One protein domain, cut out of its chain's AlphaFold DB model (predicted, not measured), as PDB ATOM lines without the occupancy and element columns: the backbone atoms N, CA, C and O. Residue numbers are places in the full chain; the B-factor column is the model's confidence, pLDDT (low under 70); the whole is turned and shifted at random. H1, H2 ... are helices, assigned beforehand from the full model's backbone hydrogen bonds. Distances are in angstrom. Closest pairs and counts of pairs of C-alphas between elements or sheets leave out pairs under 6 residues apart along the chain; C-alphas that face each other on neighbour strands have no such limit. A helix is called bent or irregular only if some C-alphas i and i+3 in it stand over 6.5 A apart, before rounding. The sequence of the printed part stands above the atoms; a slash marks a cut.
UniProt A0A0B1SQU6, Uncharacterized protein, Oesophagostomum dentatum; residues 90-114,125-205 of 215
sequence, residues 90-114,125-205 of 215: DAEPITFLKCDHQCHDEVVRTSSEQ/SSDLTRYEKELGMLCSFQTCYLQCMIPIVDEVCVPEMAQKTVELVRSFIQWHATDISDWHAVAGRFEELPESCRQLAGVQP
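AT A GLANCE: This is residues 90 to 114 and 125 to 205 of the 215 residues of an uncharacterized protein of Oesophagostomum dentatum (UniProt A0A0B1SQU6). The model is a long helical hairpin, H2 running one way and H3 folding back beside it, with a third long helix, H1, packed at a slant on H2 away from H3. A short fourth helix, H4, lies across one side of the hairpin and packs on both of its legs, on residues 135 to 143 of H2 and residues 173 to 181 of H3. The printed part has 106 residues with four named helices, in the order H1, H2, H3, H4 along the chain, and no named strand; its class is all helix. The outline is elongated, with spans of 48 by 28 by 18 A, and H2 and H3 run along its length. The whole is only just compact, close to loose, with a radius of gyration of the C-alphas of 15.3 A.

HOW THE PARTS SIT: H1, residues 90 to 112, touches H2, residues 127 to 156, and the closest C-alphas of the two, those of Cys 99 and Tyr 145, are 5.5 A apart. Their lines stand at a steep tilt of 38 degrees and run opposite ways. H1 is apart from H3, residues 159 to 186, and from H4, residues 195 to 201. H2 is the hub and touches the three other helices. H2 and H3 form a helical hairpin: they touch at a shallow tilt of 11 degrees and run opposite ways. Their closest C-alphas, those of Asp 154 and Ala 162, are 5.3 A apart, and their centres are 11.5 A apart. H4 touches H2 at residues 135 to 143 alone, with the C-alphas of Cys 139 and Cys 197 closest at 5.2 A. These two run the same way at a steep tilt of 56 degrees. H4 touches H3 at residues 173 to 181 alone, with the C-alphas of Thr 178 and Ala 201 closest at 4.6 A. These two run opposite ways at a steep tilt of 63 degrees. The helix packing is mostly crossed, with one of the four touching pairs at a shallow tilt. Every O i to N i+4 pair is within hydrogen-bond range in H3 and H4, against 17 of 19 in H1 and 24 of 26 in H2.

IN THESE COORDINATES: H1 begins at C-alpha 90, at (178.654, 236.902, 208.849), and is 33.8 A from first to last C-alpha. It has a kink of 32 degrees near residue 97, and it is irregular, with C-alphas 90 and 93 standing 7.3 A apart. H2 is the longest helix by residues, with 30, and measures 41.3 A. It has a kink of 33 degrees near residue 150 and is only just irregular, with C-alphas 148 and 151 standing 6.7 A apart. H3 measures 40.3 A and begins at C-alpha 159, at (187.022, 234.002, 219.453). H4 has seven residues, measures 9.8 A and ends at C-alpha 201, at (169.380, 248.754, 232.938).

THE WHOLE: The two C-alphas farthest apart, those of Ser 125 and Val 158, are 50.5 A apart, and the C-alphas of the first and last printed residues, Asp 90 and Pro 205, are 39.2 A apart. Residues 115 to 124 are cut out and not printed, and C-alphas 114 and 125 stand 19.8 A apart across the cut, which falls in the link from H1 to H2. Of the links printed whole, that from H2 to H3 is tight, with 2 residues, and that from H3 to H4 is short, with 8. The mean pLDDT of the printed part is 89.2, and residues 111 to 114, 125 to 127 and 203 to 205 are under 70.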
ATOM      1  N   ASP A  90     178.576 238.349 209.044       97.25
ATOM      2  CA  ASP A  90     178.654 236.902 208.849       97.25
ATOM      3  C   ASP A  90     177.592 236.163 209.688       97.25
ATOM      4  O   ASP A  90     177.035 235.157 209.243       97.25
ATOM      5  N   ALA A  91     177.275 236.668 210.887       97.06
ATOM      6  CA  ALA A  91     176.287 236.071 211.787       97.06
ATOM      7  C   ALA A  91     174.833 236.468 211.464       97.06
ATOM      8  O   ALA A  91     173.918 235.684 211.737       97.06
ATOM      9  N   GLU A  92     174.612 237.654 210.885       95.50
ATOM     10  CA  GLU A  92     173.288 238.279 210.749       95.50
ATOM     11  C   GLU A  92     172.229 237.385 210.086       95.50
ATOM     12  O   GLU A  92     171.161 237.247 210.680       95.50
ATOM     13  N   PRO A  93     172.484 236.682 208.962       95.00
ATOM     14  CA  PRO A  93     171.445 235.866 208.335       95.00
ATOM     15  C   PRO A  93     170.944 234.740 209.249       95.00
ATOM     16  O   PRO A  93     169.766 234.383 209.228       95.00
ATOM     17  N   ILE A  94     171.838 234.176 210.068       95.81
ATOM     18  CA  ILE A  94     171.511 233.088 210.994       95.81
ATOM     19  C   ILE A  94     170.796 233.653 212.217       95.81
ATOM     20  O   ILE A  94     169.767 233.112 212.626       95.81
ATOM     21  N   THR A  95     171.312 234.736 212.803       95.31
ATOM     22  CA  THR A  95     170.695 235.349 213.983       95.31
ATOM     23  C   THR A  95     169.331 235.946 213.640       95.31
ATOM     24  O   THR A  95     168.396 235.788 214.418       95.31
ATOM     25  N   PHE A  96     169.166 236.554 212.464       92.56
ATOM     26  CA  PHE A  96     167.877 237.027 211.967       92.56
ATOM     27  C   PHE A  96     166.893 235.866 211.817       92.56
ATOM     28  O   PHE A  96     165.853 235.862 212.455       92.56
ATOM     29  N   LEU A  97     167.226 234.809 211.072       91.69
ATOM     30  CA  LEU A  97     166.275 233.708 210.860       91.69
ATOM     31  C   LEU A  97     165.934 232.930 212.138       91.69
ATOM     32  O   LEU A  97     164.801 232.475 212.300       91.69
ATOM     33  N   LYS A  98     166.914 232.726 213.023       94.88
ATOM     34  CA  LYS A  98     166.757 231.875 214.205       94.88
ATOM     35  C   LYS A  98     166.300 232.659 215.429       94.88
ATOM     36  O   LYS A  98     165.322 232.268 216.059       94.88
ATOM     37  N   CYS A  99     167.006 233.728 215.779       96.06
ATOM     38  CA  CYS A  99     166.765 234.444 217.027       96.06
ATOM     39  C   CYS A  99     165.571 235.383 216.939       96.06
ATOM     40  O   CYS A  99     164.811 235.441 217.898       96.06
ATOM     41  N   ASP A 100     165.360 236.055 215.804       90.50
ATOM     42  CA  ASP A 100     164.190 236.923 215.623       90.50
ATOM     43  C   ASP A 100     162.892 236.125 215.793       90.50
ATOM     44  O   ASP A 100     162.092 236.412 216.682       90.50
ATOM     45  N   HIS A 101     162.746 235.036 215.030       89.56
ATOM     46  CA  HIS A 101     161.567 234.174 215.077       89.56
ATOM     47  C   HIS A 101     161.370 233.537 216.460       89.56
ATOM     48  O   HIS A 101     160.290 233.650 217.037       89.56
ATOM     49  N   GLN A 102     162.416 232.920 217.025       93.19
ATOM     50  CA  GLN A 102     162.328 232.271 218.336       93.19
ATOM     51  C   GLN A 102     161.927 233.266 219.435       93.19
ATOM     52  O   GLN A 102     161.060 232.967 220.255       93.19
ATOM     53  N   CYS A 103     162.550 234.445 219.460       93.62
ATOM     54  CA  CYS A 103     162.305 235.429 220.507       93.62
ATOM     55  C   CYS A 103     160.978 236.162 220.325       93.62
ATOM     56  O   CYS A 103     160.339 236.502 221.321       93.62
ATOM     57  N   HIS A 104     160.520 236.369 219.088       88.94
ATOM     58  CA  HIS A 104     159.169 236.863 218.842       88.94
ATOM     59  C   HIS A 104     158.115 235.899 219.389       88.94
ATOM     60  O   HIS A 104     157.234 236.332 220.134       88.94
ATOM     61  N   ASP A 105     158.236 234.604 219.094       85.00
ATOM     62  CA  ASP A 105     157.310 233.586 219.596       85.00
ATOM     63  C   ASP A 105     157.321 233.504 221.127       85.00
ATOM     64  O   ASP A 105     156.261 233.438 221.759       85.00
ATOM     65  N   GLU A 106     158.505 233.552 221.743       85.50
ATOM     66  CA  GLU A 106     158.656 233.513 223.200       85.50
ATOM     67  C   GLU A 106     157.985 234.716 223.872       85.50
ATOM     68  O   GLU A 106     157.144 234.543 224.758       85.50
ATOM     69  N   VAL A 107     158.286 235.932 223.407       83.50
ATOM     70  CA  VAL A 107     157.721 237.167 223.965       83.50
ATOM     71  C   VAL A 107     156.206 237.213 223.773       83.50
ATOM     72  O   VAL A 107     155.471 237.562 224.704       83.50
ATOM     73  N   VAL A 108     155.707 236.813 222.599       79.06
ATOM     74  CA  VAL A 108     154.265 236.751 222.337       79.06
ATOM     75  C   VAL A 108     153.601 235.733 223.259       79.06
ATOM     76  O   VAL A 108     152.583 236.067 223.870       79.06
ATOM     77  N   ARG A 109     154.170 234.534 223.437       76.12
ATOM     78  CA  ARG A 109     153.604 233.494 224.308       76.12
ATOM     79  C   ARG A 109     153.528 233.951 225.764       76.12
ATOM     80  O   ARG A 109     152.446 233.898 226.349       76.12
ATOM     81  N   THR A 110     154.610 234.493 226.316       73.19
ATOM     82  CA  THR A 110     154.636 235.010 227.696       73.19
ATOM     83  C   THR A 110     153.674 236.188 227.889       73.19
ATOM     84  O   THR A 110     153.050 236.318 228.940       73.19
ATOM     85  N   SER A 111     153.466 237.018 226.858       63.78
ATOM     86  CA  SER A 111     152.480 238.112 226.894       63.78
ATOM     87  C   SER A 111     151.017 237.649 226.759       63.78
ATOM     88  O   SER A 111     150.099 238.387 227.137       63.78
ATOM     89  N   SER A 112     150.801 236.457 226.189       58.00
ATOM     90  CA  SER A 112     149.489 235.842 225.944       58.00
ATOM     91  C   SER A 112     149.006 235.051 227.155       58.00
ATOM     92  O   SER A 112     147.822 235.096 227.477       58.00
ATOM     93  N   GLU A 113     149.925 234.418 227.889       53.62
ATOM     94  CA  GLU A 113     149.662 233.791 229.194       53.62
ATOM     95  C   GLU A 113     149.175 234.811 230.251       53.62
ATOM     96  O   GLU A 113     148.604 234.430 231.269       53.62
ATOM     97  N   GLN A 114     149.317 236.115 229.975       51.88
ATOM     98  CA  GLN A 114     148.787 237.225 230.777       51.88
ATOM     99  C   GLN A 114     147.404 237.753 230.331       51.88
ATOM    100  O   GLN A 114     146.951 238.762 230.871       51.88
ATOM    101  N   SER A 125     142.337 255.797 226.743       43.31
ATOM    102  CA  SER A 125     143.194 256.013 227.932       43.31
ATOM    103  C   SER A 125     144.253 254.909 228.059       43.31
ATOM    104  O   SER A 125     144.879 254.743 229.100       43.31
ATOM    105  N   SER A 126     144.393 254.114 226.992       54.69
ATOM    106  CA  SER A 126     145.142 252.861 226.924       54.69
ATOM    107  C   SER A 126     146.571 253.027 226.417       54.69
ATOM    108  O   SER A 126     147.318 252.055 226.436       54.69
ATOM    109  N   ASP A 127     146.967 254.231 225.994       65.62
ATOM    110  CA  ASP A 127     148.237 254.433 225.295       65.62
ATOM    111  C   ASP A 127     149.447 254.288 226.218       65.62
ATOM    112  O   ASP A 127     150.429 253.686 225.808       65.62
ATOM    113  N   LEU A 128     149.367 254.746 227.476       74.69
ATOM    114  CA  LEU A 128     150.469 254.597 228.435       74.69
ATOM    115  C   LEU A 128     150.642 253.145 228.880       74.69
ATOM    116  O   LEU A 128     151.727 252.600 228.762       74.69
ATOM    117  N   THR A 129     149.577 252.467 229.313       80.81
ATOM    118  CA  THR A 129     149.665 251.042 229.682       80.81
ATOM    119  C   THR A 129     150.093 250.174 228.498       80.81
ATOM    120  O   THR A 129     150.845 249.216 228.665       80.81
ATOM    121  N   ARG A 130     149.627 250.505 227.289       83.00
ATOM    122  CA  ARG A 130     150.077 249.851 226.062       83.00
ATOM    123  C   ARG A 130     151.552 250.129 225.797       83.00
ATOM    124  O   ARG A 130     152.265 249.184 225.485       83.00
ATOM    125  N   TYR A 131     151.994 251.372 225.948       84.62
ATOM    126  CA  TYR A 131     153.390 251.767 225.809       84.62
ATOM    127  C   TYR A 131     154.283 251.013 226.797       84.62
ATOM    128  O   TYR A 131     155.227 250.364 226.360       84.62
ATOM    129  N   GLU A 132     153.933 250.966 228.089       89.69
ATOM    130  CA  GLU A 132     154.706 250.206 229.084       89.69
ATOM    131  C   GLU A 132     154.742 248.710 228.746       89.69
ATOM    132  O   GLU A 132     155.774 248.049 228.869       89.69
ATOM    133  N   LYS A 133     153.631 248.154 228.250       88.06
ATOM    134  CA  LYS A 133     153.603 246.766 227.781       88.06
ATOM    135  C   LYS A 133     154.519 246.552 226.571       88.06
ATOM    136  O   LYS A 133     155.229 245.550 226.523       88.06
ATOM    137  N   GLU A 134     154.489 247.454 225.594       89.62
ATOM    138  CA  GLU A 134     155.344 247.409 224.403       89.62
ATOM    139  C   GLU A 134     156.828 247.543 224.776       89.62
ATOM    140  O   GLU A 134     157.639 246.760 224.281       89.62
ATOM    141  N   LEU A 135     157.178 248.412 225.730       91.75
ATOM    142  CA  LEU A 135     158.527 248.498 226.299       91.75
ATOM    143  C   LEU A 135     158.947 247.199 226.994       91.75
ATOM    144  O   LEU A 135     160.042 246.692 226.758       91.75
ATOM    145  N   GLY A 136     158.064 246.620 227.811       92.56
ATOM    146  CA  GLY A 136     158.334 245.354 228.484       92.56
ATOM    147  C   GLY A 136     158.618 244.220 227.496       92.56
ATOM    148  O   GLY A 136     159.569 243.459 227.691       92.56
ATOM    149  N   MET A 137     157.841 244.141 226.410       91.75
ATOM    150  CA  MET A 137     158.070 243.191 225.315       91.75
ATOM    151  C   MET A 137     159.400 243.453 224.600       91.75
ATOM    152  O   MET A 137     160.134 242.504 224.335       91.75
ATOM    153  N   LEU A 138     159.738 244.718 224.338       92.69
ATOM    154  CA  LEU A 138     160.988 245.118 223.689       92.69
ATOM    155  C   LEU A 138     162.224 244.711 224.507       92.69
ATOM    156  O   LEU A 138     163.128 244.074 223.973       92.69
ATOM    157  N   CYS A 139     162.246 245.003 225.807       94.81
ATOM    158  CA  CYS A 139     163.347 244.629 226.701       94.81
ATOM    159  C   CYS A 139     163.481 243.099 226.853       94.81
ATOM    160  O   CYS A 139     164.590 242.554 226.843       94.81
ATOM    161  N   SER A 140     162.357 242.376 226.925       95.31
ATOM    162  CA  SER A 140     162.368 240.906 226.934       95.31
ATOM    163  C   SER A 140     162.908 240.332 225.624       95.31
ATOM    164  O   SER A 140     163.754 239.438 225.649       95.31
ATOM    165  N   PHE A 141     162.487 240.886 224.482       95.50
ATOM    166  CA  PHE A 141     162.989 240.494 223.167       95.50
ATOM    167  C   PHE A 141     164.498 240.719 223.058       95.50
ATOM    168  O   PHE A 141     165.221 239.809 222.667       95.50
ATOM    169  N   GLN A 142     164.994 241.890 223.467       95.69
ATOM    170  CA  GLN A 142     166.423 242.211 223.442       95.69
ATOM    171  C   GLN A 142     167.251 241.237 224.291       95.69
ATOM    172  O   GLN A 142     168.311 240.781 223.857       95.69
ATOM    173  N   THR A 143     166.746 240.863 225.469       95.81
ATOM    174  CA  THR A 143     167.386 239.865 226.340       95.81
ATOM    175  C   THR A 143     167.434 238.489 225.679       95.81
ATOM    176  O   THR A 143     168.505 237.883 225.608       95.81
ATOM    177  N   CYS A 144     166.296 238.011 225.164       96.94
ATOM    178  CA  CYS A 144     166.214 236.732 224.462       96.94
ATOM    179  C   CYS A 144     167.147 236.707 223.245       96.94
ATOM    180  O   CYS A 144     167.918 235.762 223.073       96.94
ATOM    181  N   TYR A 145     167.136 237.771 222.436       97.50
ATOM    182  CA  TYR A 145     167.952 237.857 221.230       97.50
ATOM    183  C   TYR A 145     169.437 237.765 221.577       97.50
ATOM    184  O   TYR A 145     170.157 236.977 220.964       97.50
ATOM    185  N   LEU A 146     169.894 238.506 222.596       97.50
ATOM    186  CA  LEU A 146     171.281 238.442 223.061       97.50
ATOM    187  C   LEU A 146     171.671 237.019 223.488       97.50
ATOM    188  O   LEU A 146     172.744 236.541 223.134       97.50
ATOM    189  N   GLN A 147     170.809 236.329 224.234       97.88
ATOM    190  CA  GLN A 147     171.083 234.958 224.672       97.88
ATOM    191  C   GLN A 147     171.121 233.972 223.500       97.88
ATOM    192  O   GLN A 147     171.994 233.107 223.454       97.88
ATOM    193  N   CYS A 148     170.214 234.124 222.536       98.19
ATOM    194  CA  CYS A 148     170.173 233.292 221.340       98.19
ATOM    195  C   CYS A 148     171.377 233.528 220.415       98.19
ATOM    196  O   CYS A 148     171.904 232.573 219.839       98.19
ATOM    197  N   MET A 149     171.836 234.776 220.275       97.69
ATOM    198  CA  MET A 149     172.902 235.114 219.330       97.69
ATOM    199  C   MET A 149     174.298 234.699 219.799       97.69
ATOM    200  O   MET A 149     175.134 234.413 218.949       97.69
ATOM    201  N   ILE A 150     174.561 234.650 221.112       98.25
ATOM    202  CA  ILE A 150     175.880 234.298 221.672       98.25
ATOM    203  C   ILE A 150     176.453 233.008 221.057       98.25
ATOM    204  O   ILE A 150     177.518 233.088 220.448       98.25
ATOM    205  N   PRO A 151     175.766 231.848 221.116       98.00
ATOM    206  CA  PRO A 151     176.318 230.613 220.561       98.00
ATOM    207  C   PRO A 151     176.511 230.661 219.038       98.00
ATOM    208  O   PRO A 151     177.379 229.971 218.521       98.00
ATOM    209  N   ILE A 152     175.723 231.465 218.315       97.88
ATOM    210  CA  ILE A 152     175.868 231.628 216.859       97.88
ATOM    211  C   ILE A 152     177.132 232.434 216.553       97.88
ATOM    212  O   ILE A 152     177.925 232.053 215.699       97.88
ATOM    213  N   VAL A 153     177.332 233.540 217.266       97.88
ATOM    214  CA  VAL A 153     178.508 234.400 217.112       97.88
ATOM    215  C   VAL A 153     179.790 233.656 217.499       97.88
ATOM    216  O   VAL A 153     180.792 233.787 216.797       97.88
ATOM    217  N   ASP A 154     179.753 232.833 218.550       97.81
ATOM    218  CA  ASP A 154     180.882 231.985 218.962       97.81
ATOM    219  C   ASP A 154     181.257 230.928 217.905       97.81
ATOM    220  O   ASP A 154     182.418 230.530 217.817       97.81
ATOM    221  N   GLU A 155     180.292 230.467 217.103       97.31
ATOM    222  CA  GLU A 155     180.513 229.486 216.033       97.31
ATOM    223  C   GLU A 155     180.996 230.138 214.727       97.31
ATOM    224  O   GLU A 155     181.846 229.585 214.029       97.31
ATOM    225  N   VAL A 156     180.458 231.313 214.390       96.38
ATOM    226  CA  VAL A 156     180.722 232.000 213.116       96.38
ATOM    227  C   VAL A 156     182.020 232.807 213.155       96.38
ATOM    228  O   VAL A 156     182.736 232.888 212.155       96.38
ATOM    229  N   CYS A 157     182.338 233.418 214.295       96.75
ATOM    230  CA  CYS A 157     183.415 234.392 214.393       96.75
ATOM    231  C   CYS A 157     184.661 233.831 215.079       96.75
ATOM    232  O   CYS A 157     184.611 232.911 215.890       96.75
ATOM    233  N   VAL A 158     185.819 234.441 214.801       96.38
ATOM    234  CA  VAL A 158     187.032 234.150 215.578       96.38
ATOM    235  C   VAL A 158     186.825 234.555 217.048       96.38
ATOM    236  O   VAL A 158     186.193 235.588 217.285       96.38
ATOM    237  N   PRO A 159     187.383 233.826 218.038       95.94
ATOM    238  CA  PRO A 159     187.022 234.002 219.453       95.94
ATOM    239  C   PRO A 159     187.123 235.438 219.985       95.94
ATOM    240  O   PRO A 159     186.242 235.905 220.701       95.94
ATOM    241  N   GLU A 160     188.168 236.175 219.596       96.56
ATOM    242  CA  GLU A 160     188.332 237.581 219.989       96.56
ATOM    243  C   GLU A 160     187.210 238.473 219.431       96.56
ATOM    244  O   GLU A 160     186.673 239.328 220.136       96.56
ATOM    245  N   MET A 161     186.827 238.260 218.168       97.81
ATOM    246  CA  MET A 161     185.761 239.027 217.518       97.81
ATOM    247  C   MET A 161     184.388 238.620 218.035       97.81
ATOM    248  O   MET A 161     183.528 239.487 218.172       97.81
ATOM    249  N   ALA A 162     184.189 237.345 218.370       98.06
ATOM    250  CA  ALA A 162     182.966 236.870 218.999       98.06
ATOM    251  C   ALA A 162     182.720 237.601 220.328       98.06
ATOM    252  O   ALA A 162     181.672 238.224 220.511       98.06
ATOM    253  N   GLN A 163     183.734 237.645 221.201       98.06
ATOM    254  CA  GLN A 163     183.648 238.353 222.479       98.06
ATOM    255  C   GLN A 163     183.320 239.841 222.290       98.06
ATOM    256  O   GLN A 163     182.363 240.340 222.888       98.06
ATOM    257  N   LYS A 164     184.073 240.543 221.435       98.44
ATOM    258  CA  LYS A 164     183.852 241.971 221.150       98.44
ATOM    259  C   LYS A 164     182.452 242.231 220.577       98.44
ATOM    260  O   LYS A 164     181.764 243.161 220.992       98.44
ATOM    261  N   THR A 165     181.980 241.364 219.683       98.44
ATOM    262  CA  THR A 165     180.640 241.459 219.080       98.44
ATOM    263  C   THR A 165     179.542 241.324 220.127       98.44
ATOM    264  O   THR A 165     178.641 242.163 220.197       98.44
ATOM    265  N   VAL A 166     179.638 240.305 220.985       98.31
ATOM    266  CA  VAL A 166     178.693 240.095 222.087       98.31
ATOM    267  C   VAL A 166     178.719 241.281 223.056       98.31
ATOM    268  O   VAL A 166     177.666 241.740 223.497       98.31
ATOM    269  N   GLU A 167     179.897 241.822 223.373       98.19
ATOM    270  CA  GLU A 167     180.037 243.007 224.226       98.19
ATOM    271  C   GLU A 167     179.411 244.264 223.608       98.19
ATOM    272  O   GLU A 167     178.777 245.045 224.327       98.19
ATOM    273  N   LEU A 168     179.545 244.464 222.295       98.56
ATOM    274  CA  LEU A 168     178.920 245.580 221.591       98.56
ATOM    275  C   LEU A 168     177.390 245.497 221.665       98.56
ATOM    276  O   LEU A 168     176.754 246.481 222.046       98.56
ATOM    277  N   VAL A 169     176.802 244.341 221.344       98.19
ATOM    278  CA  VAL A 169     175.338 244.177 221.367       98.19
ATOM    279  C   VAL A 169     174.798 244.243 222.793       98.19
ATOM    280  O   VAL A 169     173.801 244.919 223.041       98.19
ATOM    281  N   ARG A 170     175.497 243.649 223.767       98.12
ATOM    282  CA  ARG A 170     175.164 243.812 225.188       98.12
ATOM    283  C   ARG A 170     175.171 245.286 225.598       98.12
ATOM    284  O   ARG A 170     174.238 245.729 226.258       98.12
ATOM    285  N   SER A 171     176.187 246.044 225.179       97.38
ATOM    286  CA  SER A 171     176.278 247.480 225.467       97.38
ATOM    287  C   SER A 171     175.125 248.263 224.836       97.38
ATOM    288  O   SER A 171     174.602 249.166 225.479       97.38
ATOM    289  N   PHE A 172     174.709 247.918 223.611       97.75
ATOM    290  CA  PHE A 172     173.555 248.540 222.954       97.75
ATOM    291  C   PHE A 172     172.287 248.350 223.790       97.75
ATOM    292  O   PHE A 172     171.592 249.317 224.090       97.75
ATOM    293  N   ILE A 173     172.018 247.108 224.201       97.38
ATOM    294  CA  ILE A 173     170.832 246.748 224.987       97.38
ATOM    295  C   ILE A 173     170.845 247.458 226.342       97.38
ATOM    296  O   ILE A 173     169.834 248.020 226.751       97.38
ATOM    297  N   GLN A 174     171.994 247.465 227.023       96.25
ATOM    298  CA  GLN A 174     172.144 248.137 228.312       96.25
ATOM    299  C   GLN A 174     171.921 249.644 228.191       96.25
ATOM    300  O   GLN A 174     171.142 250.194 228.955       96.25
ATOM    301  N   TRP A 175     172.545 250.310 227.213       96.19
ATOM    302  CA  TRP A 175     172.391 251.756 227.029       96.19
ATOM    303  C   TRP A 175     170.957 252.138 226.668       96.19
ATOM    304  O   TRP A 175     170.444 253.125 227.180       96.19
ATOM    305  N   HIS A 176     170.297 251.330 225.837       95.62
ATOM    306  CA  HIS A 176     168.888 251.514 225.519       95.62
ATOM    307  C   HIS A 176     167.994 251.366 226.759       95.62
ATOM    308  O   HIS A 176     167.130 252.205 227.000       95.62
ATOM    309  N   ALA A 177     168.220 250.336 227.578       95.50
ATOM    310  CA  ALA A 177     167.459 250.124 228.806       95.50
ATOM    311  C   ALA A 177     167.717 251.220 229.856       95.50
ATOM    312  O   ALA A 177     166.780 251.646 230.530       95.50
ATOM    313  N   THR A 178     168.958 251.701 229.982       94.44
ATOM    314  CA  THR A 178     169.302 252.835 230.852       94.44
ATOM    315  C   THR A 178     168.603 254.113 230.396       94.44
ATOM    316  O   THR A 178     167.993 254.769 231.229       94.44
ATOM    317  N   ASP A 179     168.590 254.422 229.097       92.62
ATOM    318  CA  ASP A 179     167.890 255.600 228.557       92.62
ATOM    319  C   ASP A 179     166.376 255.555 228.843       92.62
ATOM    320  O   ASP A 179     165.797 256.525 229.338       92.62
ATOM    321  N   ILE A 180     165.746 254.385 228.660       93.31
ATOM    322  CA  ILE A 180     164.348 254.156 229.059       93.31
ATOM    323  C   ILE A 180     164.170 254.380 230.569       93.31
ATOM    324  O   ILE A 180     163.202 255.021 230.990       93.31
ATOM    325  N   SER A 181     165.075 253.854 231.397       93.88
ATOM    326  CA  SER A 181     165.004 253.990 232.857       93.88
ATOM    327  C   SER A 181     165.145 255.441 233.314       93.88
ATOM    328  O   SER A 181     164.400 255.884 234.189       93.88
ATOM    329  N   ASP A 182     166.077 256.183 232.722       90.50
ATOM    330  CA  ASP A 182     166.328 257.586 233.041       90.50
ATOM    331  C   ASP A 182     165.118 258.437 232.660       90.50
ATOM    332  O   ASP A 182     164.674 259.277 233.447       90.50
ATOM    333  N   TRP A 183     164.507 258.160 231.503       90.31
ATOM    334  CA  TRP A 183     163.264 258.813 231.099       90.31
ATOM    335  C   TRP A 183     162.139 258.584 232.117       90.31
ATOM    336  O   TRP A 183     161.470 259.539 232.516       90.31
ATOM    337  N   HIS A 184     161.964 257.351 232.605       91.19
ATOM    338  CA  HIS A 184     160.970 257.042 233.640       91.19
ATOM    339  C   HIS A 184     161.251 257.756 234.965       91.19
ATOM    340  O   HIS A 184     160.316 258.240 235.611       91.19
ATOM    341  N   ALA A 185     162.521 257.833 235.376       89.31
ATOM    342  CA  ALA A 185     162.925 258.531 236.591       89.31
ATOM    343  C   ALA A 185     162.624 260.035 236.495       89.31
ATOM    344  O   ALA A 185     161.970 260.589 237.378       89.31
ATOM    345  N   VAL A 186     163.023 260.678 235.393       86.75
ATOM    346  CA  VAL A 186     162.777 262.110 235.145       86.75
ATOM    347  C   VAL A 186     161.282 262.414 235.011       86.75
ATOM    348  O   VAL A 186     160.823 263.457 235.471       86.75
ATOM    349  N   ALA A 187     160.503 261.500 234.430       88.19
ATOM    350  CA  ALA A 187     159.053 261.631 234.321       88.19
ATOM    351  C   ALA A 187     158.303 261.382 235.645       88.19
ATOM    352  O   ALA A 187     157.082 261.536 235.682       88.19
ATOM    353  N   GLY A 188     158.992 260.972 236.720       87.94
ATOM    354  CA  GLY A 188     158.367 260.639 238.004       87.94
ATOM    355  C   GLY A 188     157.519 259.361 237.968       87.94
ATOM    356  O   GLY A 188     156.626 259.196 238.794       87.94
ATOM    357  N   ARG A 189     157.780 258.459 237.009       89.38
ATOM    358  CA  ARG A 189     157.010 257.225 236.754       89.38
ATOM    359  C   ARG A 189     157.868 255.964 236.881       89.38
ATOM    360  O   ARG A 189     157.602 254.954 236.239       89.38
ATOM    361  N   PHE A 190     158.905 256.004 237.716       88.62
ATOM    362  CA  PHE A 190     159.852 254.894 237.875       88.62
ATOM    363  C   PHE A 190     159.189 253.569 238.299       88.62
ATOM    364  O   PHE A 190     159.613 252.497 237.873       88.62
ATOM    365  N   GLU A 191     158.110 253.629 239.081       88.69
ATOM    366  CA  GLU A 191     157.347 252.440 239.494       88.69
ATOM    367  C   GLU A 191     156.659 251.724 238.320       88.69
ATOM    368  O   GLU A 191     156.391 250.525 238.398       88.69
ATOM    369  N   GLU A 192     156.404 252.440 237.222       90.38
ATOM    370  CA  GLU A 192     155.749 251.915 236.020       90.38
ATOM    371  C   GLU A 192     156.745 251.285 235.030       90.38
ATOM    372  O   GLU A 192     156.319 250.591 234.106       90.38
ATOM    373  N   LEU A 193     158.056 251.462 235.255       92.00
ATOM    374  CA  LEU A 193     159.116 250.890 234.426       92.00
ATOM    375  C   LEU A 193     159.010 249.352 234.409       92.00
ATOM    376  O   LEU A 193     159.103 248.722 235.472       92.00
ATOM    377  N   PRO A 194     158.867 248.719 233.227       93.12
ATOM    378  CA  PRO A 194     158.752 247.271 233.134       93.12
ATOM    379  C   PRO A 194     159.949 246.539 233.743       93.12
ATOM    380  O   PRO A 194     161.105 246.913 233.542       93.12
ATOM    381  N   GLU A 195     159.676 245.434 234.439       92.69
ATOM    382  CA  GLU A 195     160.701 244.652 235.141       92.69
ATOM    383  C   GLU A 195     161.809 244.142 234.207       92.69
ATOM    384  O   GLU A 195     162.985 244.187 234.564       92.69
ATOM    385  N   SER A 196     161.462 243.733 232.982       93.19
ATOM    386  CA  SER A 196     162.444 243.321 231.971       93.19
ATOM    387  C   SER A 196     163.412 244.451 231.603       93.19
ATOM    388  O   SER A 196     164.598 244.201 231.398       93.19
ATOM    389  N   CYS A 197     162.944 245.702 231.573       94.88
ATOM    390  CA  CYS A 197     163.798 246.864 231.342       94.88
ATOM    391  C   CYS A 197     164.639 247.211 232.579       94.88
ATOM    392  O   CYS A 197     165.828 247.492 232.433       94.88
ATOM    393  N   ARG A 198     164.075 247.123 233.798       93.00
ATOM    394  CA  ARG A 198     164.826 247.333 235.057       93.00
ATOM    395  C   ARG A 198     166.034 246.409 235.171       93.00
ATOM    396  O   ARG A 198     167.131 246.862 235.494       93.00
ATOM    397  N   GLN A 199     165.837 245.128 234.865       92.62
ATOM    398  CA  GLN A 199     166.896 244.120 234.915       92.62
ATOM    399  C   GLN A 199     168.022 244.421 233.922       92.62
ATOM    400  O   GLN A 199     169.195 244.315 234.278       92.62
ATOM    401  N   LEU A 200     167.677 244.838 232.699       92.88
ATOM    402  CA  LEU A 200     168.657 245.201 231.675       92.88
ATOM    403  C   LEU A 200     169.434 246.477 232.004       92.88
ATOM    404  O   LEU A 200     170.642 246.524 231.777       92.88
ATOM    405  N   ALA A 201     168.760 247.489 232.552       91.25
ATOM    406  CA  ALA A 201     169.380 248.754 232.938       91.25
ATOM    407  C   ALA A 201     170.351 248.598 234.127       91.25
ATOM    408  O   ALA A 201     171.138 249.501 234.403       91.25
ATOM    409  N   GLY A 202     170.309 247.461 234.835       80.12
ATOM    410  CA  GLY A 202     171.160 247.197 235.998       80.12
ATOM    411  C   GLY A 202     170.810 248.063 237.210       80.12
ATOM    412  O   GLY A 202     171.636 248.229 238.107       80.12
ATOM    413  N   VAL A 203     169.600 248.626 237.239       60.66
ATOM    414  CA  VAL A 203     169.164 249.540 238.293       60.66
ATOM    415  C   VAL A 203     168.746 248.725 239.514       60.66
ATOM    416  O   VAL A 203     167.682 248.110 239.540       60.66
ATOM    417  N   GLN A 204     169.578 248.737 240.558       51.88
ATOM    418  CA  GLN A 204     169.047 248.623 241.916       51.88
ATOM    419  C   GLN A 204     168.357 249.952 242.251       51.88
ATOM    420  O   GLN A 204     168.879 250.990 241.847       51.88
ATOM    421  N   PRO A 205     167.208 249.963 242.953       44.56
ATOM    422  CA  PRO A 205     166.542 251.209 243.321       44.56
ATOM    423  C   PRO A 205     167.520 252.106 244.090       44.56
ATOM    424  O   PRO A 205     167.894 251.792 245.221       44.56
TER     425      PRO A 205